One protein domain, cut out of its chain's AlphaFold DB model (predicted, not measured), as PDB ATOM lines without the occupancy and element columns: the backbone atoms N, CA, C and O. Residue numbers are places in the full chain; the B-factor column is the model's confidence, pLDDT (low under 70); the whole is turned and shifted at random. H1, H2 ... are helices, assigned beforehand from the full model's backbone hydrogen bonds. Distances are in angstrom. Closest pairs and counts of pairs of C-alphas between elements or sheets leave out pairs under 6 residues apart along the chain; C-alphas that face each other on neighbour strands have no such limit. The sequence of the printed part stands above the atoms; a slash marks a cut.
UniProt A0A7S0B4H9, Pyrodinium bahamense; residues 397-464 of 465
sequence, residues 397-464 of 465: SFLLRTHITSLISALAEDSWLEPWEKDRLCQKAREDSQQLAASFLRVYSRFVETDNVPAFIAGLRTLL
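This is residues 397 to 464 of the 465 residues of a protein of Pyrodinium bahamense (UniProt A0A7S0B4H9). Two helical hairpins, H1 with H2 and H3 with H4, are joined at a steep angle to each other, with the longest helix, H3, starting at the corner where H2 ends. H4 folds back along the far part of H3, and H1 and H2 lie side by side. The printed part has 68 residues, with four named helices in the order H1, H2, H3, H4 and no named strand; the class is all helix. It is compact, with a radius of gyration of the C-alphas of 10.9 A, and spans 27 by 25 by 19 A.

Begin with H3, residues 433 to 450, the hub. Its residues 440 to 447 touch H4, residues 453 to 462, closest at the C-alphas of Phe 447 and Phe 456, 5.7 A apart; this hairpin has a shallow tilt of 22 degrees, opposite ways. Residues 433 to 437 of H3 touch residues 397 to 401 of H1, residues 397 to 413, closest at C-alphas 401 and 433, 7.1 A apart, at a steep tilt of 57 degrees. H3 and H2, residues 419 to 431, touch only at the corner, and only just, with 3 pairs of C-alphas within 8 A; the closest are 429 and 436, 6.3 A apart. H1 and H2 form a hairpin at a shallow tilt of 2 degrees, opposite ways, and touch closest at C-alphas 405 and 426, 5.6 A apart. H1 and H4 are apart. In H1, H2, H3 and H4 every O i to N i+4 pair is within hydrogen-bond range.

Find C-alpha 433 at (245.720, 160.878, 317.643); from there H3 runs 25.2 A to C-alpha 450. H1 starts at C-alpha 397, (250.402, 155.490, 315.969), and runs 24.4 A; H2 runs 18.5 A. H4 runs 14.4 A to C-alpha 462 at (240.521, 173.145, 308.583).

Look to Glu 431 and Thr 450 for the two C-alphas farthest apart, 29.0 A. The printed part has no cut, and its three links are tight. No printed residue is under 70 in pLDDT.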
ATOM      1  N   SER A 397     250.957 154.231 315.464       92.62
ATOM      2  CA  SER A 397     250.402 155.490 315.969       92.62
ATOM      3  C   SER A 397     251.471 156.421 316.545       92.62
ATOM      4  O   SER A 397     251.305 157.639 316.530       92.62
ATOM      5  N   PHE A 398     252.562 155.887 317.094       94.56
ATOM      6  CA  PHE A 398     253.695 156.702 317.531       94.56
ATOM      7  C   PHE A 398     254.448 157.289 316.334       94.56
ATOM      8  O   PHE A 398     254.596 158.505 316.266       94.56
ATOM      9  N   LEU A 399     254.838 156.451 315.369       95.38
ATOM     10  CA  LEU A 399     255.551 156.879 314.163       95.38
ATOM     11  C   LEU A 399     254.760 157.925 313.378       95.38
ATOM     12  O   LEU A 399     255.319 158.947 312.985       95.38
ATOM     13  N   LEU A 400     253.452 157.712 313.214       95.12
ATOM     14  CA  LEU A 400     252.584 158.654 312.519       95.12
ATOM     15  C   LEU A 400     252.515 160.003 313.243       95.12
ATOM     16  O   LEU A 400     252.656 161.039 312.605       95.12
ATOM     17  N   ARG A 401     252.373 160.010 314.575       94.94
ATOM     18  CA  ARG A 401     252.391 161.257 315.358       94.94
ATOM     19  C   ARG A 401     253.714 161.993 315.226       94.94
ATOM     20  O   ARG A 401     253.708 163.196 314.989       94.94
ATOM     21  N   THR A 402     254.835 161.283 315.345       96.38
ATOM     22  CA  THR A 402     256.166 161.876 315.176       96.38
ATOM     23  C   THR A 402     256.307 162.497 313.790       96.38
ATOM     24  O   THR A 402     256.711 163.654 313.688       96.38
ATOM     25  N   HIS A 403     255.888 161.782 312.744       96.19
ATOM     26  CA  HIS A 403     255.935 162.275 311.372       96.19
ATOM     27  C   HIS A 403     255.076 163.534 311.174       96.19
ATOM     28  O   HIS A 403     255.581 164.548 310.690       96.19
ATOM     29  N   ILE A 404     253.823 163.513 311.643       96.69
ATOM     30  CA  ILE A 404     252.916 164.670 311.611       96.69
ATOM     31  C   ILE A 404     253.572 165.879 312.290       96.69
ATOM     32  O   ILE A 404     253.655 166.950 311.696       96.69
ATOM     33  N   THR A 405     254.110 165.708 313.503       96.94
ATOM     34  CA  THR A 405     254.743 166.814 314.243       96.94
ATOM     35  C   THR A 405     256.004 167.354 313.571       96.94
ATOM     36  O   THR A 405     256.228 168.566 313.602       96.94
ATOM     37  N   SER A 406     256.816 166.494 312.941       97.94
ATOM     38  CA  SER A 406     257.995 166.941 312.191       97.94
ATOM     39  C   SER A 406     257.610 167.751 310.958       97.94
ATOM     40  O   SER A 406     258.202 168.794 310.706       97.94
ATOM     41  N   LEU A 407     256.565 167.324 310.245       97.75
ATOM     42  CA  LEU A 407     256.098 167.990 309.036       97.75
ATOM     43  C   LEU A 407     255.480 169.356 309.361       97.75
ATOM     44  O   LEU A 407     255.815 170.346 308.721       97.75
ATOM     45  N   ILE A 408     254.654 169.438 310.410       97.62
ATOM     46  CA  ILE A 408     254.109 170.716 310.902       97.62
ATOM     47  C   ILE A 408     255.238 171.670 311.324       97.62
ATOM     48  O   ILE A 408     255.155 172.868 311.072       97.62
ATOM     49  N   SER A 409     256.293 171.152 311.962       98.06
ATOM     50  CA  SER A 409     257.426 171.981 312.389       98.06
ATOM     51  C   SER A 409     258.201 172.549 311.204       98.06
ATOM     52  O   SER A 409     258.475 173.744 311.218       98.06
ATOM     53  N   ALA A 410     258.464 171.740 310.174       98.06
ATOM     54  CA  ALA A 410     259.111 172.196 308.944       98.06
ATOM     55  C   ALA A 410     258.282 173.280 308.232       98.06
ATOM     56  O   ALA A 410     258.804 174.333 307.886       98.06
ATOM     57  N   LEU A 411     256.962 173.090 308.115       98.00
ATOM     58  CA  LEU A 411     256.080 174.102 307.521       98.00
ATOM     59  C   LEU A 411     256.070 175.431 308.286       98.00
ATOM     60  O   LEU A 411     255.929 176.493 307.683       98.00
ATOM     61  N   ALA A 412     256.180 175.379 309.612       98.12
ATOM     62  CA  ALA A 412     256.260 176.578 310.434       98.12
ATOM     63  C   ALA A 412     257.624 177.278 310.307       98.12
ATOM     64  O   ALA A 412     257.678 178.504 310.318       98.12
ATOM     65  N   GLU A 413     258.714 176.517 310.174       98.25
ATOM     66  CA  GLU A 413     260.059 177.054 309.903       98.25
ATOM     67  C   GLU A 413     260.115 177.766 308.546       98.25
ATOM     68  O   GLU A 413     260.681 178.852 308.445       98.25
ATOM     69  N   ASP A 414     259.424 177.219 307.549       98.19
ATOM     70  CA  ASP A 414     259.267 177.811 306.220       98.19
ATOM     71  C   ASP A 414     258.200 178.926 306.166       98.19
ATOM     72  O   ASP A 414     257.857 179.413 305.090       98.19
ATOM     73  N   SER A 415     257.657 179.361 307.312       98.06
ATOM     74  CA  SER A 415     256.647 180.428 307.444       98.06
ATOM     75  C   SER A 415     255.304 180.189 306.728       98.06
ATOM     76  O   SER A 415     254.530 181.122 306.523       98.06
ATOM     77  N   TRP A 416     254.971 178.936 306.398       98.31
ATOM     78  CA  TRP A 416     253.647 178.573 305.863       98.31
ATOM     79  C   TRP A 416     252.557 178.522 306.936       98.31
ATOM     80  O   TRP A 416     251.373 178.679 306.628       98.31
ATOM     81  N   LEU A 417     252.954 178.275 308.184       98.31
ATOM     82  CA  LEU A 417     252.085 178.227 309.355       98.31
ATOM     83  C   LEU A 417     252.538 179.257 310.383       98.31
ATOM     84  O   LEU A 417     253.735 179.427 310.619       98.31
ATOM     85  N   GLU A 418     251.581 179.900 311.045       98.19
ATOM     86  CA  GLU A 418     251.890 180.796 312.154       98.19
ATOM     87  C   GLU A 418     252.306 179.989 313.406       98.19
ATOM     88  O   GLU A 418     251.864 178.848 313.591       98.19
ATOM     89  N   PRO A 419     253.128 180.548 314.317       97.81
ATOM     90  CA  PRO A 419     253.615 179.815 315.492       97.81
ATOM     91  C   PRO A 419     252.497 179.230 316.368       97.81
ATOM     92  O   PRO A 419     252.606 178.108 316.857       97.81
ATOM     93  N   TRP A 420     251.379 179.947 316.513       98.06
ATOM     94  CA  TRP A 420     250.232 179.462 317.283       98.06
ATOM     95  C   TRP A 420     249.460 178.341 316.563       98.06
ATOM     96  O   TRP A 420     248.884 177.474 317.227       98.06
ATOM     97  N   GLU A 421     249.459 178.317 315.222       98.12
ATOM     98  CA  GLU A 421     248.877 177.230 314.418       98.12
ATOM     99  C   GLU A 421     249.695 175.952 314.602       98.12
ATOM    100  O   GLU A 421     249.133 174.881 314.849       98.12
ATOM    101  N   LYS A 422     251.029 176.078 314.552       97.81
ATOM    102  CA  LYS A 422     251.976 174.991 314.830       97.81
ATOM    103  C   LYS A 422     251.708 174.374 316.199       97.81
ATOM    104  O   LYS A 422     251.556 173.154 316.286       97.81
ATOM    105  N   ASP A 423     251.640 175.195 317.244       98.06
ATOM    106  CA  ASP A 423     251.463 174.717 318.617       98.06
ATOM    107  C   ASP A 423     250.128 173.988 318.790       98.06
ATOM    108  O   ASP A 423     250.102 172.876 319.325       98.06
ATOM    109  N   ARG A 424     249.032 174.537 318.248       97.44
ATOM    110  CA  ARG A 424     247.716 173.882 318.290       97.44
ATOM    111  C   ARG A 424     247.672 172.579 317.499       97.44
ATOM    112  O   ARG A 424     247.149 171.589 318.006       97.44
ATOM    113  N   LEU A 425     248.228 172.539 316.287       96.94
ATOM    114  CA  LEU A 425     248.275 171.311 315.487       96.94
ATOM    115  C   LEU A 425     249.141 170.239 316.164       96.94
ATOM    116  O   LEU A 425     248.756 169.071 316.208       96.94
ATOM    117  N   CYS A 426     250.281 170.625 316.744       96.81
ATOM    118  CA  CYS A 426     251.149 169.714 317.490       96.81
ATOM    119  C   CYS A 426     250.473 169.187 318.760       96.81
ATOM    120  O   CYS A 426     250.619 168.005 319.080       96.81
ATOM    121  N   GLN A 427     249.728 170.033 319.474       96.31
ATOM    122  CA  GLN A 427     248.938 169.628 320.632       96.31
ATOM    123  C   GLN A 427     247.835 168.642 320.224       96.31
ATOM    124  O   GLN A 427     247.780 167.532 320.759       96.31
ATOM    125  N   LYS A 428     247.044 168.976 319.198       95.75
ATOM    126  CA  LYS A 428     245.964 168.118 318.689       95.75
ATOM    127  C   LYS A 428     246.500 166.774 318.184       95.75
ATOM    128  O   LYS A 428     245.883 165.737 318.410       95.75
ATOM    129  N   ALA A 429     247.687 166.750 317.572       95.25
ATOM    130  CA  ALA A 429     248.339 165.511 317.143       95.25
ATOM    131  C   ALA A 429     248.757 164.606 318.318       95.25
ATOM    132  O   ALA A 429     248.833 163.382 318.164       95.25
ATOM    133  N   ARG A 430     249.030 165.178 319.498       93.06
ATOM    134  CA  ARG A 430     249.359 164.421 320.715       93.06
ATOM    135  C   ARG A 430     248.111 163.877 321.411       93.06
ATOM    136  O   ARG A 430     248.166 162.739 321.876       93.06
ATOM    137  N   GLU A 431     247.036 164.664 321.449       92.31
ATOM    138  CA  GLU A 431     245.790 164.387 322.183       92.31
ATOM    139  C   GLU A 431     244.812 163.506 321.379       92.31
ATOM    140  O   GLU A 431     244.489 162.397 321.806       92.31
ATOM    141  N   ASP A 432     244.441 163.906 320.158       77.19
ATOM    142  CA  ASP A 432     243.357 163.296 319.364       77.19
ATOM    143  C   ASP A 432     243.879 162.385 318.247       77.19
ATOM    144  O   ASP A 432     243.482 162.454 317.076       77.19
ATOM    145  N   SER A 433     244.824 161.518 318.611       76.44
ATOM    146  CA  SER A 433     245.720 160.878 317.643       76.44
ATOM    147  C   SER A 433     245.033 160.112 316.511       76.44
ATOM    148  O   SER A 433     245.572 160.099 315.414       76.44
ATOM    149  N   GLN A 434     243.866 159.492 316.721       89.12
ATOM    150  CA  GLN A 434     243.227 158.680 315.675       89.12
ATOM    151  C   GLN A 434     242.414 159.504 314.674       89.12
ATOM    152  O   GLN A 434     242.559 159.312 313.467       89.12
ATOM    153  N   GLN A 435     241.574 160.427 315.148       92.31
ATOM    154  CA  GLN A 435     240.729 161.223 314.256       92.31
ATOM    155  C   GLN A 435     241.556 162.264 313.503       92.31
ATOM    156  O   GLN A 435     241.376 162.432 312.295       92.31
ATOM    157  N   LEU A 436     242.519 162.898 314.184       93.31
ATOM    158  CA  LEU A 436     243.457 163.790 313.517       93.31
ATOM    159  C   LEU A 436     244.317 163.026 312.512       93.31
ATOM    160  O   LEU A 436     244.463 163.505 311.396       93.31
ATOM    161  N   ALA A 437     244.827 161.836 312.851       94.38
ATOM    162  CA  ALA A 437     245.586 161.019 311.901       94.38
ATOM    163  C   ALA A 437     244.784 160.702 310.635       94.38
ATOM    164  O   ALA A 437     245.310 160.845 309.536       94.38
ATOM    165  N   ALA A 438     243.519 160.299 310.769       95.44
ATOM    166  CA  ALA A 438     242.680 159.971 309.619       95.44
ATOM    167  C   ALA A 438     242.441 161.191 308.713       95.44
ATOM    168  O   ALA A 438     242.579 161.098 307.491       95.44
ATOM    169  N   SER A 439     242.119 162.344 309.302       96.75
ATOM    170  CA  SER A 439     241.914 163.584 308.549       96.75
ATOM    171  C   SER A 439     243.218 164.104 307.938       96.75
ATOM    172  O   SER A 439     243.229 164.498 306.773       96.75
ATOM    173  N   PHE A 440     244.328 164.028 308.675       96.69
ATOM    174  CA  PHE A 440     245.660 164.387 308.196       96.69
ATOM    175  C   PHE A 440     246.070 163.524 307.004       96.69
ATOM    176  O   PHE A 440     246.458 164.071 305.980       96.69
ATOM    177  N   LEU A 441     245.931 162.197 307.089       96.88
ATOM    178  CA  LEU A 441     246.276 161.288 305.992       96.88
ATOM    179  C   LEU A 441     245.457 161.574 304.729       96.88
ATOM    180  O   LEU A 441     245.988 161.480 303.626       96.88
ATOM    181  N   ARG A 442     244.191 161.984 304.868       97.94
ATOM    182  CA  ARG A 442     243.359 162.396 303.727       97.94
ATOM    183  C   ARG A 442     243.887 163.666 303.058       97.94
ATOM    184  O   ARG A 442     243.916 163.742 301.834       97.94
ATOM    185  N   VAL A 443     244.281 164.660 303.851       98.06
ATOM    186  CA  VAL A 443     244.858 165.917 303.350       98.06
ATOM    187  C   VAL A 443     246.244 165.667 302.743       98.06
ATOM    188  O   VAL A 443     246.544 166.183 301.671       98.06
ATOM    189  N   TYR A 444     247.047 164.808 303.370       97.69
ATOM    190  CA  TYR A 444     248.374 164.412 302.907       97.69
ATOM    191  C   TYR A 444     248.334 163.611 301.599       97.69
ATOM    192  O   TYR A 444     249.096 163.923 300.696       97.69
ATOM    193  N   SER A 445     247.414 162.650 301.442       97.88
ATOM    194  CA  SER A 445     247.241 161.916 300.171       97.88
ATOM    195  C   SER A 445     246.962 162.871 299.015       97.88
ATOM    196  O   SER A 445     247.632 162.819 297.992       97.88
ATOM    197  N   ARG A 446     246.044 163.829 299.215       98.19
ATOM    198  CA  ARG A 446     245.746 164.858 298.205       98.19
ATOM    199  C   ARG A 446     246.950 165.734 297.891       98.19
ATOM    200  O   ARG A 446     247.113 166.150 296.751       98.19
ATOM    201  N   PHE A 447     247.770 166.044 298.892       98.06
ATOM    202  CA  PHE A 447     249.004 166.787 298.677       98.06
ATOM    203  C   PHE A 447     249.994 165.992 297.827       98.06
ATOM    204  O   PHE A 447     250.466 166.530 296.839       98.06
ATOM    205  N   VAL A 448     250.227 164.714 298.137       97.56
ATOM    206  CA  VAL A 448     251.106 163.833 297.345       97.56
ATOM    207  C   VAL A 448     250.611 163.671 295.901       97.56
ATOM    208  O   VAL A 448     251.412 163.502 294.994       97.56
ATOM    209  N   GLU A 449     249.299 163.736 295.670       98.00
ATOM    210  CA  GLU A 449     248.710 163.641 294.326       98.00
ATOM    211  C   GLU A 449     248.784 164.946 293.518       98.00
ATOM    212  O   GLU A 449     248.778 164.905 292.291       98.00
ATOM    213  N   THR A 450     248.783 166.106 294.181       98.06
ATOM    214  CA  THR A 450     248.629 167.414 293.512       98.06
ATOM    215  C   THR A 450     249.840 168.328 293.631       98.06
ATOM    216  O   THR A 450     249.875 169.358 292.960       98.06
ATOM    217  N   ASP A 451     250.774 168.013 294.529       97.62
ATOM    218  CA  ASP A 451     251.918 168.837 294.938       97.62
ATOM    219  C   ASP A 451     251.545 170.287 295.319       97.62
ATOM    220  O   ASP A 451     252.376 171.197 295.348       97.62
ATOM    221  N   ASN A 452     250.273 170.540 295.644       98.25
ATOM    222  CA  ASN A 452     249.766 171.881 295.908       98.25
ATOM    223  C   ASN A 452     249.906 172.235 297.396       98.25
ATOM    224  O   ASN A 452     249.023 171.953 298.212       98.25
ATOM    225  N   VAL A 453     251.023 172.883 297.742       97.75
ATOM    226  CA  VAL A 453     251.328 173.309 299.120       97.75
ATOM    227  C   VAL A 453     250.239 174.234 299.699       97.75
ATOM    228  O   VAL A 453     249.753 173.936 300.792       97.75
ATOM    229  N   PRO A 454     249.756 175.295 299.015       98.25
ATOM    230  CA  PRO A 454     248.672 176.129 299.549       98.25
ATOM    231  C   PRO A 454     247.390 175.359 299.900       98.25
ATOM    232  O   PRO A 454     246.799 175.591 300.957       98.25
ATOM    233  N   ALA A 455     246.965 174.421 299.047       98.19
ATOM    234  CA  ALA A 455     245.789 173.590 299.305       98.19
ATOM    235  C   ALA A 455     246.004 172.656 300.505       98.19
ATOM    236  O   ALA A 455     245.089 172.448 301.307       98.19
ATOM    237  N   PHE A 456     247.223 172.138 300.663       98.38
ATOM    238  CA  PHE A 456     247.616 171.343 301.822       98.38
ATOM    239  C   PHE A 456     247.542 172.153 303.124       98.38
ATOM    240  O   PHE A 456     246.907 171.708 304.081       98.38
ATOM    241  N   ILE A 457     248.098 173.369 303.147       98.31
ATOM    242  CA  ILE A 457     248.039 174.273 304.309       98.31
ATOM    243  C   ILE A 457     246.597 174.650 304.649       98.31
ATOM    244  O   ILE A 457     246.210 174.603 305.816       98.31
ATOM    245  N   ALA A 458     245.771 174.965 303.647       98.31
ATOM    246  CA  ALA A 458     244.347 175.212 303.860       98.31
ATOM    247  C   ALA A 458     243.663 173.993 304.500       98.31
ATOM    248  O   ALA A 458     242.926 174.138 305.475       98.31
ATOM    249  N   GLY A 459     243.976 172.785 304.023       98.00
ATOM    250  CA  GLY A 459     243.523 171.534 304.624       98.00
ATOM    251  C   GLY A 459     243.955 171.389 306.085       98.00
ATOM    252  O   GLY A 459     243.115 171.096 306.932       98.00
ATOM    253  N   LEU A 460     245.218 171.665 306.415       97.75
ATOM    254  CA  LEU A 460     245.698 171.642 307.803       97.75
ATOM    255  C   LEU A 460     244.971 172.661 308.689       97.75
ATOM    256  O   LEU A 460     244.595 172.328 309.810       97.75
ATOM    257  N   ARG A 461     244.692 173.866 308.185       98.00
ATOM    258  CA  ARG A 461     243.925 174.890 308.913       98.00
ATOM    259  C   ARG A 461     242.490 174.464 309.193       98.00
ATOM    260  O   ARG A 461     241.983 174.735 310.277       98.00
ATOM    261  N   THR A 462     241.848 173.722 308.288       97.69
ATOM    262  CA  THR A 462     240.521 173.145 308.583       97.69
ATOM    263  C   THR A 462     240.547 172.126 309.722       97.69
ATOM    264  O   THR A 462     239.507 171.884 310.321       97.69
ATOM    265  N   LEU A 463     241.714 171.557 310.058       95.88
ATOM    266  CA  LEU A 463     241.871 170.672 311.217       95.88
ATOM    267  C   LEU A 463     242.012 171.439 312.538       95.88
ATOM    268  O   LEU A 463     241.968 170.801 313.590       95.88
ATOM    269  N   LEU A 464     242.229 172.757 312.515       94.31
ATOM    270  CA  LEU A 464     242.299 173.594 313.719       94.31
ATOM    271  C   LEU A 464     240.925 174.037 314.216       94.31
ATOM    272  O   LEU A 464     240.768 174.242 315.421       94.31
TER     273      LEU A 464